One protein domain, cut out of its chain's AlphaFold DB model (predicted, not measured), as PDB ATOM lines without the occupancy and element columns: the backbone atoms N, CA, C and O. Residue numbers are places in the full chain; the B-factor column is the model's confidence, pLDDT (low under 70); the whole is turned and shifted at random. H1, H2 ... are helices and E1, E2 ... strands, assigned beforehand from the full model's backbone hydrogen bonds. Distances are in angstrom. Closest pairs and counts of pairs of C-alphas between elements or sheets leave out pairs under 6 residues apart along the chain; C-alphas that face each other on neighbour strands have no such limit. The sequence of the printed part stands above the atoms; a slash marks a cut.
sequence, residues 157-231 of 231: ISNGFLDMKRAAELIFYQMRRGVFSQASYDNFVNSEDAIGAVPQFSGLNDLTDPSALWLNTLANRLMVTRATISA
ATOM      1  N   ILE A 157     149.483 140.088 153.830       96.75
ATOM      2  CA  ILE A 157     148.513 140.255 154.909       96.75
ATOM      3  C   ILE A 157     147.203 140.767 154.313       96.75
ATOM      4  O   ILE A 157     147.145 141.824 153.688       96.75
ATOM      5  N   SER A 158     146.121 140.025 154.525       96.25
ATOM      6  CA  SER A 158     144.780 140.426 154.103       96.25
ATOM      7  C   SER A 158     143.781 140.170 155.219       96.25
ATOM      8  O   SER A 158     143.696 139.053 155.726       96.25
ATOM      9  N   ASN A 159     143.019 141.197 155.604       95.94
ATOM     10  CA  ASN A 159     142.008 141.120 156.669       95.94
ATOM     11  C   ASN A 159     142.554 140.584 158.006       95.94
ATOM     12  O   ASN A 159     141.880 139.817 158.687       95.94
ATOM     13  N   GLY A 160     143.794 140.941 158.359       95.19
ATOM     14  CA  GLY A 160     144.447 140.442 159.574       95.19
ATOM     15  C   GLY A 160     144.910 138.984 159.494       95.19
ATOM     16  O   GLY A 160     145.348 138.439 160.500       95.19
ATOM     17  N   PHE A 161     144.856 138.344 158.325       96.56
ATOM     18  CA  PHE A 161     145.435 137.022 158.093       96.56
ATOM     19  C   PHE A 161     146.699 137.140 157.247       96.56
ATOM     20  O   PHE A 161     146.684 137.791 156.204       96.56
ATOM     21  N   LEU A 162     147.778 136.487 157.677       96.25
ATOM     22  CA  LEU A 162     149.021 136.377 156.917       96.25
ATOM     23  C   LEU A 162     148.993 135.087 156.091       96.25
ATOM     24  O   LEU A 162     149.060 133.990 156.648       96.25
ATOM     25  N   ASP A 163     148.920 135.215 154.765       96.62
ATOM     26  CA  ASP A 163     149.006 134.077 153.847       96.62
ATOM     27  C   ASP A 163     150.453 133.557 153.796       96.62
ATOM     28  O   ASP A 163     151.328 134.096 153.105       96.62
ATOM     29  N   MET A 164     150.702 132.483 154.548       95.44
ATOM     30  CA  MET A 164     152.035 131.906 154.715       95.44
ATOM     31  C   MET A 164     152.569 131.325 153.410       95.44
ATOM     32  O   MET A 164     153.777 131.358 153.170       95.44
ATOM     33  N   LYS A 165     151.686 130.814 152.546       94.19
ATOM     34  CA  LYS A 165     152.085 130.258 151.256       94.19
ATOM     35  C   LYS A 165     152.589 131.363 150.340       94.19
ATOM     36  O   LYS A 165     153.692 131.249 149.810       94.19
ATOM     37  N   ARG A 166     151.822 132.447 150.185       94.62
ATOM     38  CA  ARG A 166     152.228 133.585 149.338       94.62
ATOM     39  C   ARG A 166     153.500 134.249 149.847       94.62
ATOM     40  O   ARG A 166     154.355 134.598 149.029       94.62
ATOM     41  N   ALA A 167     153.649 134.380 151.167       95.75
ATOM     42  CA  ALA A 167     154.859 134.915 151.785       95.75
ATOM     43  C   ALA A 167     156.078 134.007 151.549       95.75
ATOM     44  O   ALA A 167     157.129 134.487 151.120       95.75
ATOM     45  N   ALA A 168     155.940 132.691 151.749       95.00
ATOM     46  CA  ALA A 168     157.011 131.730 151.494       95.00
ATOM     47  C   ALA A 168     157.417 131.693 150.012       95.00
ATOM     48  O   ALA A 168     158.609 131.683 149.703       95.00
ATOM     49  N   GLU A 169     156.448 131.724 149.090       94.19
ATOM     50  CA  GLU A 169     156.704 131.779 147.644       94.19
ATOM     51  C   GLU A 169     157.468 133.051 147.250       94.19
ATOM     52  O   GLU A 169     158.418 132.979 146.463       94.19
ATOM     53  N   LEU A 170     157.103 134.202 147.825       94.88
ATOM     54  CA  LEU A 170     157.793 135.474 147.608       94.88
ATOM     55  C   LEU A 170     159.247 135.419 148.091       94.88
ATOM     56  O   LEU A 170     160.155 135.755 147.331       94.88
ATOM     57  N   ILE A 171     159.476 134.968 149.329       94.50
ATOM     58  CA  ILE A 171     160.824 134.849 149.907       94.50
ATOM     59  C   ILE A 171     161.669 133.898 149.063       94.50
ATOM     60  O   ILE A 171     162.773 134.248 148.647       94.50
ATOM     61  N   PHE A 172     161.130 132.723 148.737       93.56
ATOM     62  CA  PHE A 172     161.813 131.741 147.902       93.56
ATOM     63  C   PHE A 172     162.199 132.324 146.537       93.56
ATOM     64  O   PHE A 172     163.326 132.149 146.066       93.56
ATOM     65  N   TYR A 173     161.285 133.063 145.906       92.88
ATOM     66  CA  TYR A 173     161.536 133.722 144.631       92.88
ATOM     67  C   TYR A 173     162.631 134.794 144.727       92.88
ATOM     68  O   TYR A 173     163.522 134.834 143.874       92.88
ATOM     69  N   GLN A 174     162.606 135.631 145.767       92.94
ATOM     70  CA  GLN A 174     163.627 136.654 146.002       92.94
ATOM     71  C   GLN A 174     165.004 136.033 146.267       92.94
ATOM     72  O   GLN A 174     165.994 136.478 145.682       92.94
ATOM     73  N   MET A 175     165.067 134.966 147.076       92.31
ATOM     74  CA  MET A 175     166.303 134.225 147.353       92.31
ATOM     75  C   MET A 175     166.886 133.638 146.070       92.31
ATOM     76  O   MET A 175     168.066 133.818 145.780       92.31
ATOM     77  N   ARG A 176     166.048 133.006 145.238       92.06
ATOM     78  CA  ARG A 176     166.481 132.419 143.964       92.06
ATOM     79  C   ARG A 176     167.004 133.460 142.970       92.06
ATOM     80  O   ARG A 176     167.820 133.130 142.113       92.06
ATOM     81  N   ARG A 177     166.521 134.700 143.054       91.50
ATOM     82  CA  ARG A 177     166.986 135.823 142.227       91.50
ATOM     83  C   ARG A 177     168.166 136.587 142.830       91.50
ATOM     84  O   ARG A 177     168.676 137.473 142.154       91.50
ATOM     85  N   GLY A 178     168.581 136.275 144.059       92.56
ATOM     86  CA  GLY A 178     169.628 137.019 144.765       92.56
ATOM     87  C   GLY A 178     169.226 138.450 145.137       92.56
ATOM     88  O   GLY A 178     170.092 139.288 145.340       92.56
ATOM     89  N   VAL A 179     167.922 138.740 145.201       94.31
ATOM     90  CA  VAL A 179     167.376 140.067 145.566       94.31
ATOM     91  C   VAL A 179     166.751 140.072 146.962       94.31
ATOM     92  O   VAL A 179     166.068 141.020 147.340       94.31
ATOM     93  N   PHE A 180     166.933 138.990 147.717       94.56
ATOM     94  CA  PHE A 180     166.421 138.874 149.074       94.56
ATOM     95  C   PHE A 180     167.192 139.798 150.022       94.56
ATOM     96  O   PHE A 180     168.419 139.753 150.085       94.56
ATOM     97  N   SER A 181     166.455 140.615 150.772       95.38
ATOM     98  CA  SER A 181     166.997 141.532 151.773       95.38
ATOM     99  C   SER A 181     166.624 141.038 153.166       95.38
ATOM    100  O   SER A 181     165.456 141.103 153.556       95.38
ATOM    101  N   GLN A 182     167.622 140.575 153.923       93.81
ATOM    102  CA  GLN A 182     167.428 140.124 155.304       93.81
ATOM    103  C   GLN A 182     166.863 141.251 156.180       93.81
ATOM    104  O   GLN A 182     165.903 141.030 156.902       93.81
ATOM    105  N   ALA A 183     167.363 142.483 156.031       94.56
ATOM    106  CA  ALA A 183     166.862 143.635 156.781       94.56
ATOM    107  C   ALA A 183     165.382 143.939 156.485       94.56
ATOM    108  O   ALA A 183     164.627 144.293 157.387       94.56
ATOM    109  N   SER A 184     164.944 143.781 155.230       93.56
ATOM    110  CA  SER A 184     163.532 143.961 154.863       93.56
ATOM    111  C   SER A 184     162.648 142.855 155.440       93.56
ATOM    112  O   SER A 184     161.529 143.132 155.862       93.56
ATOM    113  N   TYR A 185     163.155 141.621 155.474       94.81
ATOM    114  CA  TYR A 185     162.490 140.494 156.123       94.81
ATOM    115  C   TYR A 185     162.366 140.713 157.636       94.81
ATOM    116  O   TYR A 185     161.261 140.614 158.163       94.81
ATOM    117  N   ASP A 186     163.456 141.072 158.317       93.50
ATOM    118  CA  ASP A 186     163.470 141.286 159.768       93.50
ATOM    119  C   ASP A 186     162.548 142.448 160.161       93.50
ATOM    120  O   ASP A 186     161.769 142.332 161.104       93.50
ATOM    121  N   ASN A 187     162.567 143.547 159.399       94.25
ATOM    122  CA  ASN A 187     161.665 144.677 159.626       94.25
ATOM    123  C   ASN A 187     160.190 144.274 159.464       94.25
ATOM    124  O   ASN A 187     159.354 144.641 160.281       94.25
ATOM    125  N   PHE A 188     159.867 143.476 158.439       95.25
ATOM    126  CA  PHE A 188     158.509 142.965 158.254       95.25
ATOM    127  C   PHE A 188     158.085 142.064 159.413       95.25
ATOM    128  O   PHE A 188     157.031 142.281 159.995       95.25
ATOM    129  N   VAL A 189     158.900 141.077 159.770       93.50
ATOM    130  CA  VAL A 189     158.598 140.116 160.838       93.50
ATOM    131  C   VAL A 189     158.378 140.798 162.192       93.50
ATOM    132  O   VAL A 189     157.542 140.343 162.969       93.50
ATOM    133  N   ASN A 190     159.097 141.891 162.448       91.81
ATOM    134  CA  ASN A 190     158.981 142.684 163.670       91.81
ATOM    135  C   ASN A 190     157.923 143.800 163.583       91.81
ATOM    136  O   ASN A 190     157.751 144.546 164.543       91.81
ATOM    137  N   SER A 191     157.233 143.954 162.449       94.25
ATOM    138  CA  SER A 191     156.192 144.975 162.289       94.25
ATOM    139  C   SER A 191     154.928 144.622 163.076       94.25
ATOM    140  O   SER A 191     154.568 143.450 163.195       94.25
ATOM    141  N   GLU A 192     154.213 145.637 163.571       93.62
ATOM    142  CA  GLU A 192     152.950 145.444 164.301       93.62
ATOM    143  C   GLU A 192     151.913 144.682 163.468       93.62
ATOM    144  O   GLU A 192     151.251 143.786 163.988       93.62
ATOM    145  N   ASP A 193     151.833 144.956 162.163       94.44
ATOM    146  CA  ASP A 193     150.936 144.250 161.243       94.44
ATOM    147  C   ASP A 193     151.253 142.751 161.199       94.44
ATOM    148  O   ASP A 193     150.367 141.900 161.327       94.44
ATOM    149  N   ALA A 194     152.538 142.411 161.055       92.75
ATOM    150  CA  ALA A 194     152.975 141.026 161.014       92.75
ATOM    151  C   ALA A 194     152.894 140.341 162.375       92.75
ATOM    152  O   ALA A 194     152.802 139.121 162.389       92.75
ATOM    153  N   ILE A 195     152.915 141.065 163.498       92.31
ATOM    154  CA  ILE A 195     152.726 140.536 164.862       92.31
ATOM    155  C   ILE A 195     151.236 140.344 165.187       92.31
ATOM    156  O   ILE A 195     150.875 139.359 165.827       92.31
ATOM    157  N   GLY A 196     150.362 141.225 164.702       92.12
ATOM    158  CA  GLY A 196     148.913 141.132 164.891       92.12
ATOM    159  C   GLY A 196     148.230 140.116 163.972       92.12
ATOM    160  O   GLY A 196     147.154 139.616 164.298       92.12
ATOM    161  N   ALA A 197     148.841 139.778 162.833       96.06
ATOM    162  CA  ALA A 197     148.218 138.893 161.854       96.06
ATOM    163  C   ALA A 197     148.106 137.426 162.324       96.06
ATOM    164  O   ALA A 197     149.012 136.859 162.933       96.06
ATOM    165  N   VAL A 198     147.016 136.743 161.983       95.69
ATOM    166  CA  VAL A 198     146.868 135.301 162.221       95.69
ATOM    167  C   VAL A 198     147.500 134.533 161.051       95.69
ATOM    168  O   VAL A 198     147.104 134.754 159.904       95.69
ATOM    169  N   PRO A 199     148.474 133.634 161.287       94.81
ATOM    170  CA  PRO A 199     149.113 132.886 160.210       94.81
ATOM    171  C   PRO A 199     148.143 131.872 159.588       94.81
ATOM    172  O   PRO A 199     147.492 131.101 160.295       94.81
ATOM    173  N   GLN A 200     148.076 131.836 158.256       95.06
ATOM    174  CA  GLN A 200     147.235 130.916 157.490       95.06
ATOM    175  C   GLN A 200     148.084 130.031 156.562       95.06
ATOM    176  O   GLN A 200     148.745 130.514 155.648       95.06
ATOM    177  N   PHE A 201     148.030 128.711 156.768       92.25
ATOM    178  CA  PHE A 201     148.856 127.706 156.069       92.25
ATOM    179  C   PHE A 201     148.173 127.059 154.851       92.25
ATOM    180  O   PHE A 201     148.430 125.901 154.503       92.25
ATOM    181  N   SER A 202     147.258 127.771 154.200       87.44
ATOM    182  CA  SER A 202     146.467 127.218 153.101       87.44
ATOM    183  C   SER A 202     147.361 126.713 151.957       87.44
ATOM    184  O   SER A 202     148.156 127.437 151.363       87.44
ATOM    185  N   GLY A 203     147.235 125.423 151.629       82.19
ATOM    186  CA  GLY A 203     147.947 124.817 150.502       82.19
ATOM    187  C   GLY A 203     149.446 124.564 150.714       82.19
ATOM    188  O   GLY A 203     150.141 124.383 149.714       82.19
ATOM    189  N   LEU A 204     149.926 124.546 151.966       85.81
ATOM    190  CA  LEU A 204     151.273 124.080 152.346       85.81
ATOM    191  C   LEU A 204     151.300 122.619 152.847       85.81
ATOM    192  O   LEU A 204     152.369 122.086 153.114       85.81
ATOM    193  N   ASN A 205     150.151 121.946 152.949       84.94
ATOM    194  CA  ASN A 205     150.037 120.603 153.545       84.94
ATOM    195  C   ASN A 205     150.397 119.440 152.604       84.94
ATOM    196  O   ASN A 205     150.272 118.280 152.995       84.94
ATOM    197  N   ASP A 206     150.811 119.716 151.367       85.75
ATOM    198  CA  ASP A 206     151.194 118.662 150.431       85.75
ATOM    199  C   ASP A 206     152.618 118.177 150.722       85.75
ATOM    200  O   ASP A 206     153.597 118.681 150.183       85.75
ATOM    201  N   LEU A 207     152.736 117.190 151.607       83.38
ATOM    202  CA  LEU A 207     154.022 116.590 151.972       83.38
ATOM    203  C   LEU A 207     154.626 115.728 150.849       83.38
ATOM    204  O   LEU A 207     155.762 115.276 150.985       83.38
ATOM    205  N   THR A 208     153.886 115.483 149.763       88.12
ATOM    206  CA  THR A 208     154.371 114.682 148.631       88.12
ATOM    207  C   THR A 208     155.165 115.511 147.624       88.12
ATOM    208  O   THR A 208     155.998 114.956 146.905       88.12
ATOM    209  N   ASP A 209     154.982 116.837 147.609       86.00
ATOM    210  CA  ASP A 209     155.762 117.746 146.771       86.00
ATOM    211  C   ASP A 209     157.030 118.226 147.511       86.00
ATOM    212  O   ASP A 209     156.940 118.953 148.509       86.00
ATOM    213  N   PRO A 210     158.243 117.907 147.019       85.50
ATOM    214  CA  PRO A 210     159.482 118.411 147.612       85.50
ATOM    215  C   PRO A 210     159.568 119.945 147.618       85.50
ATOM    216  O   PRO A 210     160.244 120.524 148.470       85.50
ATOM    217  N   SER A 211     158.868 120.624 146.705       84.75
ATOM    218  CA  SER A 211     158.789 122.089 146.683       84.75
ATOM    219  C   SER A 211     157.969 122.616 147.860       84.75
ATOM    220  O   SER A 211     158.338 123.618 148.475       84.75
ATOM    221  N   ALA A 212     156.886 121.924 148.218       87.31
ATOM    222  CA  ALA A 212     156.042 122.289 149.344       87.31
ATOM    223  C   ALA A 212     156.776 122.124 150.682       87.31
ATOM    224  O   ALA A 212     156.613 122.979 151.547       87.31
ATOM    225  N   LEU A 213     157.658 121.126 150.833       89.19
ATOM    226  CA  LEU A 213     158.523 120.984 152.020       89.19
ATOM    227  C   LEU A 213     159.419 122.214 152.247       89.19
ATOM    228  O   LEU A 213     159.559 122.698 153.377       89.19
ATOM    229  N   TRP A 214     160.003 122.751 151.175       90.50
ATOM    230  CA  TRP A 214     160.815 123.969 151.242       90.50
ATOM    231  C   TRP A 214     159.990 125.193 151.626       90.50
ATOM    232  O   TRP A 214     160.391 125.951 152.512       90.50
ATOM    233  N   LEU A 215     158.822 125.365 151.006       93.56
ATOM    234  CA  LEU A 215     157.909 126.452 151.350       93.56
ATOM    235  C   LEU A 215     157.414 126.337 152.797       93.56
ATOM    236  O   LEU A 215     157.342 127.346 153.489       93.56
ATOM    237  N   ASN A 216     157.170 125.121 153.292       91.75
ATOM    238  CA  ASN A 216     156.809 124.874 154.689       91.75
ATOM    239  C   ASN A 216     157.932 125.290 155.643       91.75
ATOM    240  O   ASN A 216     157.698 125.922 156.669       91.75
ATOM    241  N   THR A 217     159.180 124.983 155.285       91.88
ATOM    242  CA  THR A 217     160.351 125.381 156.077       91.88
ATOM    243  C   THR A 217     160.476 126.905 156.156       91.88
ATOM    244  O   THR A 217     160.742 127.450 157.228       91.88
ATOM    245  N   LEU A 218     160.245 127.609 155.043       93.25
ATOM    246  CA  LEU A 218     160.234 129.074 155.009       93.25
ATOM    247  C   LEU A 218     159.051 129.668 155.784       93.25
ATOM    248  O   LEU A 218     159.238 130.627 156.530       93.25
ATOM    249  N   ALA A 219     157.862 129.081 155.663       93.44
ATOM    250  CA  ALA A 219     156.692 129.489 156.429       93.44
ATOM    251  C   ALA A 219     156.929 129.334 157.941       93.44
ATOM    252  O   ALA A 219     156.685 130.260 158.707       93.44
ATOM    253  N   ASN A 220     157.501 128.216 158.386       91.19
ATOM    254  CA  ASN A 220     157.818 128.019 159.801       91.19
ATOM    255  C   ASN A 220     158.855 129.032 160.313       91.19
ATOM    256  O   ASN A 220     158.757 129.488 161.451       91.19
ATOM    257  N   ARG A 221     159.814 129.447 159.475       90.25
ATOM    258  CA  ARG A 221     160.779 130.500 159.835       90.25
ATOM    259  C   ARG A 221     160.128 131.855 160.111       90.25
ATOM    260  O   ARG A 221     160.593 132.544 161.011       90.25
ATOM    261  N   LEU A 222     159.052 132.195 159.401       89.50
ATOM    262  CA  LEU A 222     158.272 133.413 159.656       89.50
ATOM    263  C   LEU A 222     157.568 133.392 161.024       89.50
ATOM    264  O   LEU A 222     157.246 134.450 161.555       89.50
ATOM    265  N   MET A 223     157.327 132.209 161.605       85.25
ATOM    266  CA  MET A 223     156.680 132.082 162.916       85.25
ATOM    267  C   MET A 223     157.653 132.115 164.096       85.25
ATOM    268  O   MET A 223     157.312 132.655 165.145       85.25
ATOM    269  N   VAL A 224     158.844 131.522 163.956       74.19
ATOM    270  CA  VAL A 224     159.785 131.326 165.081       74.19
ATOM    271  C   VAL A 224     160.277 132.650 165.672       74.19
ATOM    272  O   VAL A 224     160.510 132.752 166.871       74.19
ATOM    273  N   THR A 225     160.373 133.687 164.854       59.22
ATOM    274  CA  THR A 225     160.827 135.029 165.240       59.22
ATOM    275  C   THR A 225     159.846 135.798 166.127       59.22
ATOM    276  O   THR A 225     160.243 136.775 166.753       59.22
ATOM    277  N   ARG A 226     158.587 135.354 166.251       56.22
ATOM    278  CA  ARG A 226     157.614 135.976 167.167       56.22
ATOM    279  C   ARG A 226     157.881 135.666 168.639       56.22
ATOM    280  O   ARG A 226     157.508 136.453 169.499       56.22
ATOM    281  N   ALA A 227     158.503 134.527 168.936       53.41
ATOM    282  CA  ALA A 227     158.620 134.031 170.306       53.41
ATOM    283  C   ALA A 227     159.735 134.709 171.121       53.41
ATOM    284  O   ALA A 227     159.775 134.557 172.335       53.41
ATOM    285  N   THR A 228     160.650 135.442 170.481       54.41
ATOM    286  CA  THR A 228     161.849 135.981 171.148       54.41
ATOM    287  C   THR A 228     161.704 137.414 171.658       54.41
ATOM    288  O   THR A 228     162.617 137.893 172.315       54.41
ATOM    289  N   ILE A 229     160.600 138.110 171.359       54.19
ATOM    290  CA  ILE A 229     160.393 139.515 171.770       54.19
ATOM    291  C   ILE A 229     159.508 139.624 173.029       54.19
ATOM    292  O   ILE A 229     159.475 140.672 173.663       54.19
ATOM    293  N   SER A 230     158.826 138.547 173.439       49.00
ATOM    294  CA  SER A 230     157.964 138.548 174.633       49.00
ATOM    295  C   SER A 230     158.613 137.943 175.890       49.00
ATOM    296  O   SER A 230     157.877 137.469 176.755       49.00
ATOM    297  N   ALA A 231     159.946 137.890 175.970       44.44
ATOM    298  CA  ALA A 231     160.685 137.342 177.111       44.44
ATOM    299  C   ALA A 231     161.530 138.421 177.793       44.44
ATOM    300  O   ALA A 231     162.163 139.211 177.055       44.44
TER     301      ALA A 231
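AT A GLANCE: This is residues 157 to 231 of the 231 residues of an uncharacterized protein of Ancylostoma caninum (UniProt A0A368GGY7). A small pair of parallel strands, E1 and E2, joins the two ends of an open loop of helices in which H1 and H2 form two separate arms and H3 is a short turn leading back to E2. The longest helix, H4, crosses over the first half of H1, and its later part comes close to the end of H2. The printed part has 75 residues with four named helices and two named strands, in the order E1, H1, H2, H3, E2, H4, and its class is mostly helix. The whole is compact, with a radius of gyration of the C-alphas of 12.5 A, and spans 36 by 26 by 25 A.

IN THESE COORDINATES: E1 is residues 161 to 163, beginning at C-alpha 161 (145.435, 137.022, 158.093). H1 is residues 164 to 177, 19.9 A from first to last C-alpha, and H2 is residues 182 to 189, 10.4 A. H3 is residues 192 to 196, beginning at C-alpha 192 (152.950, 145.444, 164.301). E2 is residues 198 to 200. H4 is residues 210 to 224, 21.7 A long, ending at C-alpha 224 (159.785, 131.326, 165.081).

HOW THE PARTS SIT: E1 and E2 are parallel neighbours at 32 degrees, with N 162 and O 198 at 2.9 A and N 200 and O 162 at 2.9 A, within hydrogen-bond range. E1, H1, H2, H3 and E2 make a strand-helix-strand unit, two parallel neighbour strands with helices between them along the chain. Residues 157 to 158 pair antiparallel with residues 161 to 162 of E1. H1 and H2 are apart. H4 touches H1 with residues 215 to 219 alone; the closest C-alphas of the two helices, those of Ala 168 and Leu 215, are 5.4 A apart, and their lines are about perpendicular, only just, at 73 degrees. H2 and H4 are close but not clearly touching, with the C-alphas of Val 189 and Leu 222 closest at 6.8 A. Their steep tilt of 68 degrees is only just short of about perpendicular, and they run the same way. H2 and H3 are close but not clearly touching, closest at the C-alphas of Phe 188 and Ala 194, 6.5 A. E2 and H4 are near each other, while H3 and H4 are apart. In H1, H2 and H3 every O i to N i+4 pair is within hydrogen-bond range; in H4, 9 of 11 are.

THE WHOLE: The two farthest C-alphas, of Thr 208 and Ala 231, are 36.9 A apart. Residues 173 to 178, of which 173 to 177 belong to H1, stand free. The printed part has no cut, and no link is long; the link from E2 to H4, with 9 residues, is short, and the others are tight. The mean pLDDT of the printed part is 88.4, with residues 225 to 231 under 70; residue 231 is the chain's last.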